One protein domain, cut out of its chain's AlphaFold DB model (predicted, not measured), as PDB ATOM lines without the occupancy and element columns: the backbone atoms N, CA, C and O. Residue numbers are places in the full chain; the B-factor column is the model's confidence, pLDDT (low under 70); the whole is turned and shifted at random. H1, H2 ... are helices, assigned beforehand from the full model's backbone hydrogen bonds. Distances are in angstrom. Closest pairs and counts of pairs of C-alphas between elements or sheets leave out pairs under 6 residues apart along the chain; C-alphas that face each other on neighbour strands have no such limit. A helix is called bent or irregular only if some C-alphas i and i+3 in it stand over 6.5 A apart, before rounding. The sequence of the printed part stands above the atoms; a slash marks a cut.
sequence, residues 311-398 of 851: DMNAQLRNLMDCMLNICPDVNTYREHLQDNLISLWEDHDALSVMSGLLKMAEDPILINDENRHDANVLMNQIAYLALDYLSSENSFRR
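This is residues 311 to 398 of the 851 residues of the protein "Lipase_3 domain-containing protein" of Erysipelotrichaceae bacterium (UniProt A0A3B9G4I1). Two helix pairs make an open V: H1 with H4, and the hairpin of H2 and H3, joined where H1 ends and H4 begins. The 88 printed residues hold four named helices, H1 to H4, and no named strand; the class is all helix. The whole is only just compact, close to loose, with a radius of gyration of the C-alphas of 14.2 A and spans of 39 by 30 by 20 A.

H1, residues 311 to 326, begins at C-alpha 311 (56.590, -18.332, 5.744) and is 22.8 A long. H2, residues 330 to 346, 21.8 A, is irregular: a kink of 50 degrees stands near residue 337, and C-alphas 336 and 339 are 7.2 A apart. H3 is residues 350 to 362, 18.2 A. H4, residues 372 to 390, 26.7 A, ends at C-alpha 390 (39.496, -16.676, -2.774).

H1 touches H4, with residues 374 to 381 of H4 alone; the closest C-alphas, of Cys 322 and Asp 374, are 5.3 A apart. They run opposite ways at a steep tilt of 36 degrees, only just beyond shallow. H2 and H3, a hairpin, touch at a shallow tilt of 14 degrees, opposite ways; their closest C-alphas, of Leu 344 and Val 353, are 5.5 A apart. H1 and H2 are near each other, with 6 pairs of C-alphas within 10 A. H1 and H3 are apart, as are H2 and H4, and H3 and H4. Every O i to N i+4 pair is within hydrogen-bond range in H1, H3 and H4, and 10 of 13 in H2.

The farthest C-alphas, of Asn 331 and Ser 392, are 41.1 A apart. The printed part has no cut and no long link. Mean pLDDT of the printed part is 72.0; 40 residues are under 70, among them 348 to 358 and 379 to 398.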
ATOM      1  N   ASP A 311      56.957 -19.490   6.563       75.19
ATOM      2  CA  ASP A 311      56.590 -18.332   5.744       75.19
ATOM      3  C   ASP A 311      55.326 -17.647   6.282       75.19
ATOM      4  O   ASP A 311      55.287 -16.420   6.393       75.19
ATOM      5  N   MET A 312      54.310 -18.421   6.682       78.31
ATOM      6  CA  MET A 312      53.121 -17.878   7.345       78.31
ATOM      7  C   MET A 312      53.458 -17.261   8.705       78.31
ATOM      8  O   MET A 312      52.978 -16.170   9.006       78.31
ATOM      9  N   ASN A 313      54.326 -17.901   9.499       85.06
ATOM     10  CA  ASN A 313      54.791 -17.333  10.770       85.06
ATOM     11  C   ASN A 313      55.449 -15.960  10.553       85.06
ATOM     12  O   ASN A 313      55.126 -14.997  11.252       85.06
ATOM     13  N   ALA A 314      56.317 -15.843   9.543       79.75
ATOM     14  CA  ALA A 314      56.949 -14.580   9.177       79.75
ATOM     15  C   ALA A 314      55.923 -13.530   8.714       79.75
ATOM     16  O   ALA A 314      56.031 -12.362   9.089       79.75
ATOM     17  N   GLN A 315      54.901 -13.926   7.945       77.75
ATOM     18  CA  GLN A 315      53.835 -13.005   7.540       77.75
ATOM     19  C   GLN A 315      52.987 -12.520   8.720       77.75
ATOM     20  O   GLN A 315      52.738 -11.322   8.830       77.75
ATOM     21  N   LEU A 316      52.600 -13.408   9.639       82.75
ATOM     22  CA  LEU A 316      51.881 -13.031  10.858       82.75
ATOM     23  C   LEU A 316      52.703 -12.093  11.746       82.75
ATOM     24  O   LEU A 316      52.165 -11.116  12.266       82.75
ATOM     25  N   ARG A 317      54.011 -12.344  11.877       86.19
ATOM     26  CA  ARG A 317      54.931 -11.444  12.584       86.19
ATOM     27  C   ARG A 317      54.944 -10.053  11.951       86.19
ATOM     28  O   ARG A 317      54.863  -9.068  12.674       86.19
ATOM     29  N   ASN A 318      54.996  -9.965  10.623       78.50
ATOM     30  CA  ASN A 318      54.985  -8.681   9.921       78.50
ATOM     31  C   ASN A 318      53.657  -7.930  10.093       78.50
ATOM     32  O   ASN A 318      53.668  -6.723  10.312       78.50
ATOM     33  N   LEU A 319      52.522  -8.637  10.045       81.19
ATOM     34  CA  LEU A 319      51.214  -8.044  10.343       81.19
ATOM     35  C   LEU A 319      51.208  -7.432  11.749       81.19
ATOM     36  O   LEU A 319      50.728  -6.317  11.945       81.19
ATOM     37  N   MET A 320      51.776  -8.147  12.721       86.00
ATOM     38  CA  MET A 320      51.898  -7.689  14.102       86.00
ATOM     39  C   MET A 320      52.837  -6.494  14.261       86.00
ATOM     40  O   MET A 320      52.489  -5.555  14.971       86.00
ATOM     41  N   ASP A 321      53.964  -6.476  13.550       83.56
ATOM     42  CA  ASP A 321      54.873  -5.326  13.511       83.56
ATOM     43  C   ASP A 321      54.188  -4.086  12.910       83.56
ATOM     44  O   ASP A 321      54.246  -2.991  13.472       83.56
ATOM     45  N   CYS A 322      53.440  -4.234  11.811       81.62
ATOM     46  CA  CYS A 322      52.656  -3.123  11.271       81.62
ATOM     47  C   CYS A 322      51.590  -2.638  12.265       81.62
ATOM     48  O   CYS A 322      51.425  -1.430  12.431       81.62
ATOM     49  N   MET A 323      50.892  -3.552  12.950       84.06
ATOM     50  CA  MET A 323      49.921  -3.182  13.987       84.06
ATOM     51  C   MET A 323      50.573  -2.408  15.135       84.06
ATOM     52  O   MET A 323      50.006  -1.406  15.561       84.06
ATOM     53  N   LEU A 324      51.762  -2.810  15.589       84.69
ATOM     54  CA  LEU A 324      52.531  -2.080  16.600       84.69
ATOM     55  C   LEU A 324      52.956  -0.689  16.119       84.69
ATOM     56  O   LEU A 324      52.826   0.281  16.856       84.69
ATOM     57  N   ASN A 325      53.393  -0.549  14.868       81.81
ATOM     58  CA  ASN A 325      53.772   0.756  14.314       81.81
ATOM     59  C   ASN A 325      52.572   1.715  14.157       81.81
ATOM     60  O   ASN A 325      52.711   2.934  14.287       81.81
ATOM     61  N   ILE A 326      51.383   1.177  13.874       82.56
ATOM     62  CA  ILE A 326      50.131   1.948  13.800       82.56
ATOM     63  C   ILE A 326      49.604   2.263  15.205       82.56
ATOM     64  O   ILE A 326      49.048   3.333  15.444       82.56
ATOM     65  N   CYS A 327      49.784   1.329  16.136       87.88
ATOM     66  CA  CYS A 327      49.242   1.366  17.483       87.88
ATOM     67  C   CYS A 327      50.345   1.037  18.511       87.88
ATOM     68  O   CYS A 327      50.413  -0.084  19.025       87.88
ATOM     69  N   PRO A 328      51.230   2.006  18.810       85.75
ATOM     70  CA  PRO A 328      52.463   1.750  19.558       85.75
ATOM     71  C   PRO A 328      52.234   1.493  21.045       85.75
ATOM     72  O   PRO A 328      53.076   0.885  21.699       85.75
ATOM     73  N   ASP A 329      51.100   1.924  21.594       88.44
ATOM     74  CA  ASP A 329      50.800   1.776  23.010       88.44
ATOM     75  C   ASP A 329      49.316   1.499  23.279       88.44
ATOM     76  O   ASP A 329      48.421   1.773  22.473       88.44
ATOM     77  N   VAL A 330      49.055   0.982  24.478       91.31
ATOM     78  CA  VAL A 330      47.718   0.585  24.920       91.31
ATOM     79  C   VAL A 330      46.726   1.754  25.037       91.31
ATOM     80  O   VAL A 330      45.522   1.539  24.890       91.31
ATOM     81  N   ASN A 331      47.178   2.990  25.286       91.94
ATOM     82  CA  ASN A 331      46.267   4.139  25.327       91.94
ATOM     83  C   ASN A 331      45.818   4.490  23.911       91.94
ATOM     84  O   ASN A 331      44.617   4.631  23.689       91.94
ATOM     85  N   THR A 332      46.749   4.516  22.950       90.75
ATOM     86  CA  THR A 332      46.415   4.674  21.527       90.75
ATOM     87  C   THR A 332      45.426   3.592  21.078       90.75
ATOM     88  O   THR A 332      44.412   3.906  20.449       90.75
ATOM     89  N   TYR A 333      45.644   2.332  21.479       91.69
ATOM     90  CA  TYR A 333      44.700   1.240  21.212       91.69
ATOM     91  C   TYR A 333      43.315   1.533  21.785       91.69
ATOM     92  O   TYR A 333      42.314   1.481  21.069       91.69
ATOM     93  N   ARG A 334      43.241   1.862  23.079       92.75
ATOM     94  CA  ARG A 334      41.969   2.058  23.776       92.75
ATOM     95  C   ARG A 334      41.182   3.257  23.249       92.75
ATOM     96  O   ARG A 334      39.955   3.175  23.181       92.75
ATOM     97  N   GLU A 335      41.858   4.364  22.960       91.12
ATOM     98  CA  GLU A 335      41.221   5.628  22.580       91.12
ATOM     99  C   GLU A 335      40.782   5.640  21.114       91.12
ATOM    100  O   GLU A 335      39.745   6.227  20.801       91.12
ATOM    101  N   HIS A 336      41.521   4.957  20.234       87.69
ATOM    102  CA  HIS A 336      41.320   5.091  18.792       87.69
ATOM    103  C   HIS A 336      40.947   3.795  18.066       87.69
ATOM    104  O   HIS A 336      40.248   3.849  17.052       87.69
ATOM    105  N   LEU A 337      41.372   2.624  18.553       87.31
ATOM    106  CA  LEU A 337      41.228   1.365  17.813       87.31
ATOM    107  C   LEU A 337      40.171   0.425  18.409       87.31
ATOM    108  O   LEU A 337      39.346  -0.101  17.667       87.31
ATOM    109  N   GLN A 338      40.146   0.259  19.734       90.88
ATOM    110  CA  GLN A 338      39.324  -0.733  20.437       90.88
ATOM    111  C   GLN A 338      37.840  -0.670  20.051       90.88
ATOM    112  O   GLN A 338      37.278  -1.664  19.600       90.88
ATOM    113  N   ASP A 339      37.208   0.496  20.202       87.44
ATOM    114  CA  ASP A 339      35.765   0.638  19.971       87.44
ATOM    115  C   ASP A 339      35.414   0.443  18.485       87.44
ATOM    116  O   ASP A 339      34.342  -0.058  18.155       87.44
ATOM    117  N   ASN A 340      36.332   0.794  17.575       82.75
ATOM    118  CA  ASN A 340      36.144   0.560  16.147       82.75
ATOM    119  C   ASN A 340      36.286  -0.934  15.806       82.75
ATOM    120  O   ASN A 340      35.469  -1.444  15.048       82.75
ATOM    121  N   LEU A 341      37.263  -1.651  16.377       83.31
ATOM    122  CA  LEU A 341      37.412  -3.100  16.172       83.31
ATOM    123  C   LEU A 341      36.223  -3.890  16.730       83.31
ATOM    124  O   LEU A 341      35.748  -4.812  16.073       83.31
ATOM    125  N   ILE A 342      35.726  -3.503  17.906       84.56
ATOM    126  CA  ILE A 342      34.522  -4.090  18.504       84.56
ATOM    127  C   ILE A 342      33.304  -3.839  17.602       84.56
ATOM    128  O   ILE A 342      32.622  -4.785  17.223       84.56
ATOM    129  N   SER A 343      33.092  -2.596  17.152       81.38
ATOM    130  CA  SER A 343      32.001  -2.268  16.218       81.38
ATOM    131  C   SER A 343      32.095  -3.067  14.916       81.38
ATOM    132  O   SER A 343      31.079  -3.534  14.417       81.38
ATOM    133  N   LEU A 344      33.302  -3.266  14.369       76.38
ATOM    134  CA  LEU A 344      33.503  -4.081  13.166       76.38
ATOM    135  C   LEU A 344      33.158  -5.560  13.373       76.38
ATOM    136  O   LEU A 344      32.806  -6.233  12.405       76.38
ATOM    137  N   TRP A 345      33.288  -6.073  14.597       76.75
ATOM    138  CA  TRP A 345      32.892  -7.436  14.940       76.75
ATOM    139  C   TRP A 345      31.365  -7.574  15.025       76.75
ATOM    140  O   TRP A 345      30.798  -8.523  14.478       76.75
ATOM    141  N   GLU A 346      30.698  -6.607  15.663       77.50
ATOM    142  CA  GLU A 346      29.236  -6.568  15.809       77.50
ATOM    143  C   GLU A 346      28.512  -6.301  14.470       77.50
ATOM    144  O   GLU A 346      27.433  -6.842  14.207       77.50
ATOM    145  N   ASP A 347      29.103  -5.479  13.597       72.25
ATOM    146  CA  ASP A 347      28.501  -5.063  12.331       72.25
ATOM    147  C   ASP A 347      28.719  -6.099  11.219       72.25
ATOM    148  O   ASP A 347      29.769  -6.186  10.587       72.25
ATOM    149  N   HIS A 348      27.677  -6.863  10.890       66.56
ATOM    150  CA  HIS A 348      27.746  -7.867   9.819       66.56
ATOM    151  C   HIS A 348      27.452  -7.325   8.407       66.56
ATOM    152  O   HIS A 348      27.488  -8.085   7.435       66.56
ATOM    153  N   ASP A 349      27.105  -6.040   8.261       67.88
ATOM    154  CA  ASP A 349      26.804  -5.448   6.957       67.88
ATOM    155  C   ASP A 349      28.016  -4.734   6.341       67.88
ATOM    156  O   ASP A 349      28.742  -3.982   6.990       67.88
ATOM    157  N   ALA A 350      28.214  -4.946   5.039       48.94
ATOM    158  CA  ALA A 350      29.388  -4.457   4.324       48.94
ATOM    159  C   ALA A 350      29.530  -2.922   4.313       48.94
ATOM    160  O   ALA A 350      30.645  -2.424   4.162       48.94
ATOM    161  N   LEU A 351      28.435  -2.160   4.447       56.06
ATOM    162  CA  LEU A 351      28.498  -0.695   4.463       56.06
ATOM    163  C   LEU A 351      28.963  -0.177   5.824       56.06
ATOM    164  O   LEU A 351      29.762   0.758   5.854       56.06
ATOM    165  N   SER A 352      28.502  -0.781   6.919       63.22
ATOM    166  CA  SER A 352      28.943  -0.434   8.276       63.22
ATOM    167  C   SER A 352      30.400  -0.828   8.501       63.22
ATOM    168  O   SER A 352      31.184   0.017   8.930       63.22
ATOM    169  N   VAL A 353      30.812  -2.021   8.046       59.09
ATOM    170  CA  VAL A 353      32.228  -2.435   8.044       59.09
ATOM    171  C   VAL A 353      33.096  -1.442   7.262       59.09
ATOM    172  O   VAL A 353      34.102  -0.947   7.765       59.09
ATOM    173  N   MET A 354      32.682  -1.078   6.044       56.25
ATOM    174  CA  MET A 354      33.405  -0.095   5.228       56.25
ATOM    175  C   MET A 354      33.454   1.285   5.900       56.25
ATOM    176  O   MET A 354      34.492   1.942   5.879       56.25
ATOM    177  N   SER A 355      32.355   1.728   6.515       65.88
ATOM    178  CA  SER A 355      32.302   2.994   7.247       65.88
ATOM    179  C   SER A 355      33.233   2.994   8.462       65.88
ATOM    180  O   SER A 355      33.892   4.002   8.713       65.88
ATOM    181  N   GLY A 356      33.305   1.887   9.205       66.50
ATOM    182  CA  GLY A 356      34.212   1.725  10.344       66.50
ATOM    183  C   GLY A 356      35.679   1.766   9.918       66.50
ATOM    184  O   GLY A 356      36.474   2.503  10.502       66.50
ATOM    185  N   LEU A 357      36.026   1.063   8.835       64.75
ATOM    186  CA  LEU A 357      37.372   1.093   8.254       64.75
ATOM    187  C   LEU A 357      37.764   2.495   7.763       64.75
ATOM    188  O   LEU A 357      38.878   2.942   8.026       64.75
ATOM    189  N   LEU A 358      36.855   3.216   7.095       64.69
ATOM    190  CA  LEU A 358      37.100   4.599   6.661       64.69
ATOM    191  C   LEU A 358      37.315   5.536   7.850       64.69
ATOM    192  O   LEU A 358      38.230   6.351   7.822       64.69
ATOM    193  N   LYS A 359      36.523   5.381   8.913       71.94
ATOM    194  CA  LYS A 359      36.673   6.173  10.136       71.94
ATOM    195  C   LYS A 359      38.042   5.961  10.787       71.94
ATOM    196  O   LYS A 359      38.656   6.934  11.206       71.94
ATOM    197  N   MET A 360      38.536   4.721  10.838       71.88
ATOM    198  CA  MET A 360      39.897   4.440  11.315       71.88
ATOM    199  C   MET A 360      40.966   5.012  10.378       71.88
ATOM    200  O   MET A 360      41.962   5.547  10.849       71.88
ATOM    201  N   ALA A 361      40.750   4.952   9.062       66.81
ATOM    202  CA  ALA A 361      41.676   5.505   8.072       66.81
ATOM    203  C   ALA A 361      41.773   7.043   8.109       66.81
ATOM    204  O   ALA A 361      42.796   7.608   7.718       66.81
ATOM    205  N   GLU A 362      40.705   7.715   8.546       69.44
ATOM    206  CA  GLU A 362      40.637   9.170   8.726       69.44
ATOM    207  C   GLU A 362      41.163   9.638  10.090       69.44
ATOM    208  O   GLU A 362      41.377  10.839  10.262       69.44
ATOM    209  N   ASP A 363      41.377   8.730  11.049       77.38
ATOM    210  CA  ASP A 363      41.902   9.080  12.365       77.38
ATOM    211  C   ASP A 363      43.381   9.495  12.242       77.38
ATOM    212  O   ASP A 363      44.233   8.657  11.935       77.38
ATOM    213  N   PRO A 364      43.722  10.777  12.473       74.62
ATOM    214  CA  PRO A 364      45.072  11.280  12.252       74.62
ATOM    215  C   PRO A 364      46.068  10.821  13.323       74.62
ATOM    216  O   PRO A 364      47.261  11.052  13.149       74.62
ATOM    217  N   ILE A 365      45.604  10.231  14.431       80.50
ATOM    218  CA  ILE A 365      46.470   9.660  15.468       80.50
ATOM    219  C   ILE A 365      46.841   8.229  15.077       80.50
ATOM    220  O   ILE A 365      48.025   7.899  15.085       80.50
ATOM    221  N   LEU A 366      45.862   7.424  14.643       75.75
ATOM    222  CA  LEU A 366      46.134   6.079  14.123       75.75
ATOM    223  C   LEU A 366      46.903   6.114  12.804       75.75
ATOM    224  O   LEU A 366      47.869   5.376  12.652       75.75
ATOM    225  N   ILE A 367      46.481   6.949  11.852       78.94
ATOM    226  CA  ILE A 367      47.020   6.988  10.489       78.94
ATOM    227  C   ILE A 367      47.566   8.385  10.186       78.94
ATOM    228  O   ILE A 367      46.892   9.264   9.638       78.94
ATOM    229  N   ASN A 368      48.839   8.570  10.511       74.44
ATOM    230  CA  ASN A 368      49.597   9.797  10.285       74.44
ATOM    231  C   ASN A 368      50.627   9.615   9.159       74.44
ATOM    232  O   ASN A 368      50.812   8.529   8.622       74.44
ATOM    233  N   ASP A 369      51.313  10.689   8.770       69.25
ATOM    234  CA  ASP A 369      52.272  10.637   7.658       69.25
ATOM    235  C   ASP A 369      53.490   9.734   7.926       69.25
ATOM    236  O   ASP A 369      54.131   9.287   6.974       69.25
ATOM    237  N   GLU A 370      53.792   9.419   9.190       66.81
ATOM    238  CA  GLU A 370      54.920   8.566   9.578       66.81
ATOM    239  C   GLU A 370      54.587   7.071   9.439       66.81
ATOM    240  O   GLU A 370      55.422   6.305   8.945       66.81
ATOM    241  N   ASN A 371      53.359   6.667   9.794       70.06
ATOM    242  CA  ASN A 371      52.905   5.269   9.777       70.06
ATOM    243  C   ASN A 371      51.928   4.923   8.630       70.06
ATOM    244  O   ASN A 371      51.582   3.757   8.445       70.06
ATOM    245  N   ARG A 372      51.529   5.895   7.791       68.56
ATOM    246  CA  ARG A 372      50.635   5.685   6.629       68.56
ATOM    247  C   ARG A 372      51.116   4.580   5.694       68.56
ATOM    248  O   ARG A 372      50.307   3.891   5.078       68.56
ATOM    249  N   HIS A 373      52.429   4.422   5.554       66.44
ATOM    250  CA  HIS A 373      52.986   3.324   4.775       66.44
ATOM    251  C   HIS A 373      52.728   1.967   5.440       66.44
ATOM    252  O   HIS A 373      52.255   1.064   4.762       66.44
ATOM    253  N   ASP A 374      52.978   1.841   6.743       67.81
ATOM    254  CA  ASP A 374      52.769   0.598   7.496       67.81
ATOM    255  C   ASP A 374      51.287   0.209   7.521       67.81
ATOM    256  O   ASP A 374      50.948  -0.957   7.345       67.81
ATOM    257  N   ALA A 375      50.391   1.195   7.590       70.38
ATOM    258  CA  ALA A 375      48.960   0.989   7.388       70.38
ATOM    259  C   ALA A 375      48.623   0.426   6.001       70.38
ATOM    260  O   ALA A 375      47.828  -0.506   5.886       70.38
ATOM    261  N   ASN A 376      49.240   0.949   4.937       66.94
ATOM    262  CA  ASN A 376      49.050   0.401   3.594       66.94
ATOM    263  C   ASN A 376      49.615  -1.022   3.477       66.94
ATOM    264  O   ASN A 376      48.971  -1.874   2.874       66.94
ATOM    265  N   VAL A 377      50.787  -1.296   4.065       67.50
ATOM    266  CA  VAL A 377      51.404  -2.633   4.069       67.50
ATOM    267  C   VAL A 377      50.529  -3.636   4.819       67.50
ATOM    268  O   VAL A 377      50.244  -4.698   4.268       67.50
ATOM    269  N   LEU A 378      50.041  -3.284   6.014       72.25
ATOM    270  CA  LEU A 378      49.115  -4.107   6.796       72.25
ATOM    271  C   LEU A 378      47.894  -4.497   5.957       72.25
ATOM    272  O   LEU A 378      47.544  -5.671   5.861       72.25
ATOM    273  N   MET A 379      47.274  -3.518   5.296       67.00
ATOM    274  CA  MET A 379      46.099  -3.768   4.464       67.00
ATOM    275  C   MET A 379      46.413  -4.597   3.221       67.00
ATOM    276  O   MET A 379      45.608  -5.448   2.852       67.00
ATOM    277  N   ASN A 380      47.575  -4.400   2.599       63.69
ATOM    278  CA  ASN A 380      48.012  -5.210   1.462       63.69
ATOM    279  C   ASN A 380      48.236  -6.666   1.862       63.69
ATOM    280  O   ASN A 380      47.845  -7.566   1.122       63.69
ATOM    281  N   GLN A 381      48.815  -6.898   3.040       66.00
ATOM    282  CA  GLN A 381      48.996  -8.240   3.578       66.00
ATOM    283  C   GLN A 381      47.645  -8.882   3.909       66.00
ATOM    284  O   GLN A 381      47.381  -9.984   3.444       66.00
ATOM    285  N   ILE A 382      46.734  -8.183   4.599       65.81
ATOM    286  CA  ILE A 382      45.371  -8.687   4.859       65.81
ATOM    287  C   ILE A 382      44.642  -9.009   3.545       65.81
ATOM    288  O   ILE A 382      44.014 -10.060   3.421       65.81
ATOM    289  N   ALA A 383      44.742  -8.128   2.547       58.59
ATOM    290  CA  ALA A 383      44.152  -8.342   1.232       58.59
ATOM    291  C   ALA A 383      44.770  -9.541   0.509       58.59
ATOM    292  O   ALA A 383      44.045 -10.278  -0.146       58.59
ATOM    293  N   TYR A 384      46.077  -9.759   0.645       60.78
ATOM    294  CA  TYR A 384      46.747 -10.933   0.104       60.78
ATOM    295  C   TYR A 384      46.232 -12.217   0.754       60.78
ATOM    296  O   TYR A 384      45.830 -13.116   0.028       60.78
ATOM    297  N   LEU A 385      46.121 -12.270   2.088       61.28
ATOM    298  CA  LEU A 385      45.515 -13.416   2.784       61.28
ATOM    299  C   LEU A 385      44.066 -13.659   2.318       61.28
ATOM    300  O   LEU A 385      43.640 -14.801   2.163       61.28
ATOM    301  N   ALA A 386      43.302 -12.588   2.075       56.97
ATOM    302  CA  ALA A 386      41.917 -12.675   1.611       56.97
ATOM    303  C   ALA A 386      41.792 -13.085   0.134       56.97
ATOM    304  O   ALA A 386      40.877 -13.824  -0.223       56.97
ATOM    305  N   LEU A 387      42.681 -12.607  -0.738       53.94
ATOM    306  CA  LEU A 387      42.736 -13.016  -2.140       53.94
ATOM    307  C   LEU A 387      43.204 -14.459  -2.260       53.94
ATOM    308  O   LEU A 387      42.613 -15.198  -3.036       53.94
ATOM    309  N   ASP A 388      44.180 -14.857  -1.447       55.53
ATOM    310  CA  ASP A 388      44.646 -16.235  -1.333       55.53
ATOM    311  C   ASP A 388      43.531 -17.179  -0.872       55.53
ATOM    312  O   ASP A 388      43.340 -18.257  -1.422       55.53
ATOM    313  N   TYR A 389      42.698 -16.726   0.071       54.94
ATOM    314  CA  TYR A 389      41.481 -17.440   0.453       54.94
ATOM    315  C   TYR A 389      40.490 -17.624  -0.713       54.94
ATOM    316  O   TYR A 389      39.748 -18.608  -0.749       54.94
ATOM    317  N   LEU A 390      40.437 -16.673  -1.651       47.81
ATOM    318  CA  LEU A 390      39.496 -16.676  -2.774       47.81
ATOM    319  C   LEU A 390      40.059 -17.328  -4.048       47.81
ATOM    320  O   LEU A 390      39.270 -17.713  -4.918       47.81
ATOM    321  N   SER A 391      41.382 -17.436  -4.194       48.91
ATOM    322  CA  SER A 391      42.028 -18.063  -5.346       48.91
ATOM    323  C   SER A 391      42.036 -19.584  -5.197       48.91
ATOM    324  O   SER A 391      42.286 -20.138  -4.137       48.91
ATOM    325  N   SER A 392      41.767 -20.305  -6.288       42.00
ATOM    326  CA  SER A 392      41.938 -21.769  -6.324       42.00
ATOM    327  C   SER A 392      43.407 -22.201  -6.422       42.00
ATOM    328  O   SER A 392      43.691 -23.396  -6.451       42.00
ATOM    329  N   GLU A 393      44.318 -21.237  -6.552       42.75
ATOM    330  CA  GLU A 393      45.765 -21.412  -6.517       42.75
ATOM    331  C   GLU A 393      46.260 -20.772  -5.217       42.75
ATOM    332  O   GLU A 393      46.126 -19.561  -5.043       42.75
ATOM    333  N   ASN A 394      46.759 -21.595  -4.292       49.50
ATOM    334  CA  ASN A 394      47.310 -21.133  -3.021       49.50
ATOM    335  C   ASN A 394      48.684 -20.502  -3.289       49.50
ATOM    336  O   ASN A 394      49.605 -21.152  -3.786       49.50
ATOM    337  N   SER A 395      48.812 -19.230  -2.957       45.56
ATOM    338  CA  SER A 395      50.007 -18.398  -3.084       45.56
ATOM    339  C   SER A 395      51.049 -18.739  -2.011       45.56
ATOM    340  O   SER A 395      52.249 -18.570  -2.233       45.56
ATOM    341  N   PHE A 396      50.603 -19.269  -0.866       54.00
ATOM    342  CA  PHE A 396      51.466 -19.864   0.153       54.00
ATOM    343  C   PHE A 396      51.738 -21.329  -0.166       54.00
ATOM    344  O   PHE A 396      50.851 -22.184  -0.104       54.00
ATOM    345  N   ARG A 397      52.998 -21.628  -0.471       55.50
ATOM    346  CA  ARG A 397      53.390 -22.917  -1.050       55.50
ATOM    347  C   ARG A 397      53.286 -24.109  -0.082       55.50
ATOM    348  O   ARG A 397      53.053 -25.222  -0.535       55.50
ATOM    349  N   ARG A 398      53.303 -23.876   1.242       67.00
ATOM    350  CA  ARG A 398      53.223 -24.916   2.301       67.00
ATOM    351  C   ARG A 398      51.829 -25.130   2.915       67.00
ATOM    352  O   ARG A 398      51.711 -25.504   4.083       67.00
TER     353      ARG A 398